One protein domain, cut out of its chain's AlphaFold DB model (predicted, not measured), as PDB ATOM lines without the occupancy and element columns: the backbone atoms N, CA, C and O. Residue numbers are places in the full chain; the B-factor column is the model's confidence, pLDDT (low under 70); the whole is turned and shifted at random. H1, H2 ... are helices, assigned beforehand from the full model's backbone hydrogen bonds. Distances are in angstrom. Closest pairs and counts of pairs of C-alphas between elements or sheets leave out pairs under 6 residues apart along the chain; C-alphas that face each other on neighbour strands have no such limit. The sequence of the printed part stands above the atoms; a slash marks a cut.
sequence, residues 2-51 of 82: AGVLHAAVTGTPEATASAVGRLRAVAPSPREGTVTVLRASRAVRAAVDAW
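This is residues 2 to 51 of the 82 residues of the protein "FAD-binding oxidoreductase" of Promicromonospora citrea (UniProt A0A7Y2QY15). This domain has little regular structure: an elongated zigzag in which residues 2 to 12 run along the length, helix H1 runs back, and residues 33 to 41 return to short helix H2, beside the beginning of H1. The 50 printed residues include two named helices, H1 then H2, and no named strand; the class is all helix, with 19 residues in named elements. The whole is compact, with a radius of gyration of the C-alphas of 10.9 A, and spans 31 by 17 by 15 A.

Start at C-alpha 2, (11.858, -24.963, -8.189). Find C-alpha 13 at (32.450, -23.155, 13.375); from there H1, residues 13 to 25, runs 18.4 A. H2, residues 42 to 47, ends at C-alpha 47, (32.912, -29.362, 11.619), after 8.9 A.

H1 touches H2 with residues 13 to 17 alone; the closest C-alphas, of Pro 13 and Val 44, are 4.5 A apart. They run the same way at a steep tilt of 52 degrees. In H1 and H2 every O i to N i+4 pair is within hydrogen-bond range.

The C-alphas farthest apart, of Ala 2 and Ala 43, are 31.8 A apart. The printed part has no cut. The link from H1 to H2, 16 residues, is long; within it, residues 28 to 31 have pLDDT under 70.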
ATOM      1  N   ALA A   2      10.567 -24.780  -8.853       78.06
ATOM      2  CA  ALA A   2      11.858 -24.963  -8.189       78.06
ATOM      3  C   ALA A   2      12.542 -23.595  -8.023       78.06
ATOM      4  O   ALA A   2      12.427 -22.748  -8.907       78.06
ATOM      5  N   GLY A   3      13.231 -23.380  -6.901       87.94
ATOM      6  CA  GLY A   3      13.941 -22.136  -6.602       87.94
ATOM      7  C   GLY A   3      15.249 -22.408  -5.864       87.94
ATOM      8  O   GLY A   3      15.402 -23.450  -5.230       87.94
ATOM      9  N   VAL A   4      16.195 -21.475  -5.963       92.12
ATOM     10  CA  VAL A   4      17.493 -21.555  -5.282       92.12
ATOM     11  C   VAL A   4      17.683 -20.305  -4.435       92.12
ATOM     12  O   VAL A   4      17.563 -19.189  -4.938       92.12
ATOM     13  N   LEU A   5      18.018 -20.497  -3.161       92.94
ATOM     14  CA  LEU A   5      18.396 -19.431  -2.240       92.94
ATOM     15  C   LEU A   5      19.885 -19.546  -1.913       92.94
ATOM     16  O   LEU A   5      20.357 -20.604  -1.499       92.94
ATOM     17  N   HIS A   6      20.609 -18.437  -2.045       94.81
ATOM     18  CA  HIS A   6      21.965 -18.310  -1.524       94.81
ATOM     19  C   HIS A   6      21.919 -17.524  -0.217       94.81
ATOM     20  O   HIS A   6      21.352 -16.435  -0.167       94.81
ATOM     21  N   ALA A   7      22.534 -18.067   0.828       93.25
ATOM     22  CA  ALA A   7      22.624 -17.431   2.134       93.25
ATOM     23  C   ALA A   7      24.071 -17.450   2.639       93.25
ATOM     24  O   ALA A   7      24.852 -18.341   2.297       93.25
ATOM     25  N   ALA A   8      24.410 -16.468   3.469       94.38
ATOM     26  CA  ALA A   8      25.663 -16.416   4.208       94.38
ATOM     27  C   ALA A   8      25.365 -16.514   5.708       94.38
ATOM     28  O   ALA A   8      24.407 -15.918   6.195       94.38
ATOM     29  N   VAL A   9      26.196 -17.263   6.430       91.88
ATOM     30  CA  VAL A   9      26.127 -17.407   7.887       91.88
ATOM     31  C   VAL A   9      27.473 -16.976   8.455       91.88
ATOM     32  O   VAL A   9      28.517 -17.402   7.961       91.88
ATOM     33  N   THR A  10      27.448 -16.126   9.476       90.56
ATOM     34  CA  THR A  10      28.630 -15.676  10.219       90.56
ATOM     35  C   THR A  10      28.550 -16.183  11.658       90.56
ATOM     36  O   THR A  10      27.467 -16.279  12.233       90.56
ATOM     37  N   GLY A  11      29.690 -16.553  12.239       91.75
ATOM     38  CA  GLY A  11      29.759 -17.097  13.595       91.75
ATOM     39  C   GLY A  11      30.941 -18.042  13.784       91.75
ATOM     40  O   GLY A  11      31.793 -18.178  12.902       91.75
ATOM     41  N   THR A  12      30.986 -18.712  14.936       95.56
ATOM     42  CA  THR A  12      31.971 -19.774  15.182       95.56
ATOM     43  C   THR A  12      31.690 -20.996  14.291       95.56
ATOM     44  O   THR A  12      30.575 -21.136  13.760       95.56
ATOM     45  N   PRO A  13      32.668 -21.904  14.099       95.00
ATOM     46  CA  PRO A  13      32.450 -23.155  13.375       95.00
ATOM     47  C   PRO A  13      31.261 -23.969  13.896       95.00
ATOM     48  O   PRO A  13      30.463 -24.463  13.102       95.00
ATOM     49  N   GLU A  14      31.084 -24.033  15.213       94.56
ATOM     50  CA  GLU A  14      30.023 -24.787  15.887       94.56
ATOM     51  C   GLU A  14      28.657 -24.133  15.665       94.56
ATOM     52  O   GLU A  14      27.680 -24.809  15.335       94.56
ATOM     53  N   ALA A  15      28.586 -22.801  15.777       94.88
ATOM     54  CA  ALA A  15      27.365 -22.051  15.496       94.88
ATOM     55  C   ALA A  15      26.945 -22.208  14.025       94.88
ATOM     56  O   ALA A  15      25.765 -22.408  13.724       94.88
ATOM     57  N   THR A  16      27.922 -22.189  13.113       95.44
ATOM     58  CA  THR A  16      27.699 -22.419  11.679       95.44
ATOM     59  C   THR A  16      27.205 -23.842  11.419       95.44
ATOM     60  O   THR A  16      26.223 -24.026  10.699       95.44
ATOM     61  N   ALA A  17      27.826 -24.849  12.040       94.19
ATOM     62  CA  ALA A  17      27.404 -26.244  11.940       94.19
ATOM     63  C   ALA A  17      25.965 -26.445  12.422       94.19
ATOM     64  O   ALA A  17      25.148 -27.058  11.732       94.19
ATOM     65  N   SER A  18      25.634 -25.847  13.567       95.31
ATOM     66  CA  SER A  18      24.289 -25.861  14.136       95.31
ATOM     67  C   SER A  18      23.261 -25.211  13.200       95.31
ATOM     68  O   SER A  18      22.179 -25.762  12.985       95.31
ATOM     69  N   ALA A  19      23.597 -24.073  12.583       95.19
ATOM     70  CA  ALA A  19      22.730 -23.404  11.616       95.19
ATOM     71  C   ALA A  19      22.482 -24.259  10.362       95.19
ATOM     72  O   ALA A  19      21.333 -24.413   9.950       95.19
ATOM     73  N   VAL A  20      23.529 -24.868   9.793       94.44
ATOM     74  CA  VAL A  20      23.402 -25.781   8.642       94.44
ATOM     75  C   VAL A  20      22.543 -26.997   8.996       94.44
ATOM     76  O   VAL A  20      21.684 -27.383   8.206       94.44
ATOM     77  N   GLY A  21      22.720 -27.568  10.192       93.44
ATOM     78  CA  GLY A  21      21.893 -28.669  10.686       93.44
ATOM     79  C   GLY A  21      20.407 -28.308  10.748       93.44
ATOM     80  O   GLY A  21      19.575 -29.058  10.243       93.44
ATOM     81  N   ARG A  22      20.066 -27.124  11.278       93.69
ATOM     82  CA  ARG A  22      18.676 -26.633  11.305       93.69
ATOM     83  C   ARG A  22      18.102 -26.410   9.907       93.69
ATOM     84  O   ARG A  22      16.968 -26.801   9.656       93.69
ATOM     85  N   LEU A  23      18.884 -25.831   8.992       92.50
ATOM     86  CA  LEU A  23      18.464 -25.640   7.598       92.50
ATOM     87  C   LEU A  23      18.192 -26.976   6.895       92.50
ATOM     88  O   LEU A  23      17.246 -27.085   6.124       92.50
ATOM     89  N   ARG A  24      18.988 -28.011   7.183       91.62
ATOM     90  CA  ARG A  24      18.763 -29.365   6.654       91.62
ATOM     91  C   ARG A  24      17.530 -30.032   7.256       91.62
ATOM     92  O   ARG A  24      16.820 -30.718   6.538       91.62
ATOM     93  N   ALA A  25      17.242 -29.808   8.538       90.75
ATOM     94  CA  ALA A  25      16.055 -30.372   9.183       90.75
ATOM     95  C   ALA A  25      14.741 -29.858   8.567       90.75
ATOM     96  O   ALA A  25      13.766 -30.601   8.511       90.75
ATOM     97  N   VAL A  26      14.723 -28.616   8.066       89.00
ATOM     98  CA  VAL A  26      13.561 -28.039   7.361       89.00
ATOM     99  C   VAL A  26      13.544 -28.341   5.855       89.00
ATOM    100  O   VAL A  26      12.606 -27.950   5.168       89.00
ATOM    101  N   ALA A  27      14.558 -29.048   5.344       84.88
ATOM    102  CA  ALA A  27      14.662 -29.533   3.967       84.88
ATOM    103  C   ALA A  27      14.833 -31.069   3.979       84.88
ATOM    104  O   ALA A  27      15.926 -31.579   3.716       84.88
ATOM    105  N   PRO A  28      13.781 -31.819   4.361       68.50
ATOM    106  CA  PRO A  28      13.914 -33.179   4.883       68.50
ATOM    107  C   PRO A  28      14.226 -34.244   3.825       68.50
ATOM    108  O   PRO A  28      14.639 -35.346   4.184       68.50
ATOM    109  N   SER A  29      14.051 -33.957   2.531       68.69
ATOM    110  CA  SER A  29      14.352 -34.927   1.476       68.69
ATOM    111  C   SER A  29      14.995 -34.284   0.247       68.69
ATOM    112  O   SER A  29      14.611 -33.178  -0.132       68.69
ATOM    113  N   PRO A  30      15.882 -34.999  -0.476       61.91
ATOM    114  CA  PRO A  30      16.468 -34.505  -1.725       61.91
ATOM    115  C   PRO A  30      15.435 -34.182  -2.814       61.91
ATOM    116  O   PRO A  30      15.769 -33.535  -3.802       61.91
ATOM    117  N   ARG A  31      14.197 -34.673  -2.663       68.00
ATOM    118  CA  ARG A  31      13.083 -34.416  -3.583       68.00
ATOM    119  C   ARG A  31      12.344 -33.117  -3.254       68.00
ATOM    120  O   ARG A  31      11.688 -32.574  -4.135       68.00
ATOM    121  N   GLU A  32      12.461 -32.630  -2.022       77.50
ATOM    122  CA  GLU A  32      11.790 -31.425  -1.519       77.50
ATOM    123  C   GLU A  32      12.752 -30.239  -1.376       77.50
ATOM    124  O   GLU A  32      12.362 -29.096  -1.604       77.50
ATOM    125  N   GLY A  33      14.024 -30.498  -1.062       87.19
ATOM    126  CA  GLY A  33      15.057 -29.474  -0.988       87.19
ATOM    127  C   GLY A  33      16.388 -30.015  -0.475       87.19
ATOM    128  O   GLY A  33      16.454 -31.009   0.240       87.19
ATOM    129  N   THR A  34      17.478 -29.343  -0.833       90.31
ATOM    130  CA  THR A  34      18.830 -29.710  -0.388       90.31
ATOM    131  C   THR A  34      19.573 -28.487   0.118       90.31
ATOM    132  O   THR A  34      19.432 -27.400  -0.443       90.31
ATOM    133  N   VAL A  35      20.423 -28.674   1.129       93.12
ATOM    134  CA  VAL A  35      21.278 -27.612   1.676       93.12
ATOM    135  C   VAL A  35      22.746 -28.026   1.586       93.12
ATOM    136  O   VAL A  35      23.223 -28.865   2.362       93.12
ATOM    137  N   THR A  36      23.461 -27.372   0.671       93.06
ATOM    138  CA  THR A  36      24.885 -27.589   0.378       93.06
ATOM    139  C   THR A  36      25.701 -26.359   0.769       93.06
ATOM    140  O   THR A  36      25.326 -25.220   0.491       93.06
ATOM    141  N   VAL A  37      26.861 -26.578   1.382       94.06
ATOM    142  CA  VAL A  37      27.812 -25.527   1.754       94.06
ATOM    143  C   VAL A  37      28.776 -25.273   0.597       94.06
ATOM    144  O   VAL A  37      29.719 -26.029   0.360       94.06
ATOM    145  N   LEU A  38      28.571 -24.160  -0.106       94.38
ATOM    146  CA  LEU A  38      29.400 -23.776  -1.253       94.38
ATOM    147  C   LEU A  38      30.800 -23.315  -0.821       94.38
ATOM    148  O   LEU A  38      31.823 -23.776  -1.336       94.38
ATOM    149  N   ARG A  39      30.856 -22.402   0.153       93.25
ATOM    150  CA  ARG A  39      32.087 -21.772   0.643       93.25
ATOM    151  C   ARG A  39      32.082 -21.728   2.163       93.25
ATOM    152  O   ARG A  39      31.080 -21.386   2.773       93.25
ATOM    153  N   ALA A  40      33.219 -22.083   2.748       93.31
ATOM    154  CA  ALA A  40      33.436 -22.098   4.184       93.31
ATOM    155  C   ALA A  40      34.944 -22.113   4.467       93.31
ATOM    156  O   ALA A  40      35.718 -22.644   3.659       93.31
ATOM    157  N   SER A  41      35.344 -21.543   5.606       92.75
ATOM    158  CA  SER A  41      36.718 -21.639   6.102       92.75
ATOM    159  C   SER A  41      37.086 -23.098   6.398       92.75
ATOM    160  O   SER A  41      36.214 -23.956   6.560       92.75
ATOM    161  N   ARG A  42      38.387 -23.397   6.501       90.50
ATOM    162  CA  ARG A  42      38.861 -24.749   6.843       90.50
ATOM    163  C   ARG A  42      38.283 -25.240   8.175       90.50
ATOM    164  O   ARG A  42      37.883 -26.394   8.252       90.50
ATOM    165  N   ALA A  43      38.201 -24.365   9.180       92.31
ATOM    166  CA  ALA A  43      37.650 -24.700  10.494       92.31
ATOM    167  C   ALA A  43      36.173 -25.122  10.408       92.31
ATOM    168  O   ALA A  43      35.793 -26.152  10.950       92.31
ATOM    169  N   VAL A  44      35.355 -24.393   9.639       92.75
ATOM    170  CA  VAL A  44      33.946 -24.759   9.410       92.75
ATOM    171  C   VAL A  44      33.836 -26.068   8.622       92.75
ATOM    172  O   VAL A  44      33.037 -26.926   8.977       92.75
ATOM    173  N   ARG A  45      34.654 -26.266   7.576       89.81
ATOM    174  CA  ARG A  45      34.641 -27.511   6.780       89.81
ATOM    175  C   ARG A  45      35.066 -28.750   7.573       89.81
ATOM    176  O   ARG A  45      34.700 -29.847   7.179       89.81
ATOM    177  N   ALA A  46      35.826 -28.585   8.654       88.94
ATOM    178  CA  ALA A  46      36.163 -29.683   9.557       88.94
ATOM    179  C   ALA A  46      34.984 -30.082  10.466       88.94
ATOM    180  O   ALA A  46      34.904 -31.232  10.882       88.94
ATOM    181  N   ALA A  47      34.069 -29.150  10.747       89.62
ATOM    182  CA  ALA A  47      32.912 -29.362  11.619       89.62
ATOM    183  C   ALA A  47      31.607 -29.671  10.858       89.62
ATOM    184  O   ALA A  47      30.616 -30.066  11.470       89.62
ATOM    185  N   VAL A  48      31.574 -29.461   9.537       90.31
ATOM    186  CA  VAL A  48      30.352 -29.528   8.722       90.31
ATOM    187  C   VAL A  48      30.580 -30.340   7.458       90.31
ATOM    188  O   VAL A  48      31.429 -29.992   6.637       90.31
ATOM    189  N   ASP A  49      29.743 -31.355   7.238       89.31
ATOM    190  CA  ASP A  49      29.629 -31.986   5.925       89.31
ATOM    191  C   ASP A  49      29.115 -30.967   4.902       89.31
ATOM    192  O   ASP A  49      28.007 -30.437   5.032       89.31
ATOM    193  N   ALA A  50      29.913 -30.708   3.867       90.69
ATOM    194  CA  ALA A  50      29.595 -29.722   2.851       90.69
ATOM    195  C   ALA A  50      28.382 -30.105   1.992       90.69
ATOM    196  O   ALA A  50      27.729 -29.211   1.464       90.69
ATOM    197  N   TRP A  51      28.054 -31.389   1.869       89.75
ATOM    198  CA  TRP A  51      27.042 -31.862   0.923       89.75
ATOM    199  C   TRP A  51      25.666 -32.036   1.559       89.75
ATOM    200  O   TRP A  51      24.675 -31.560   1.015       89.75
TER     201      TRP A  51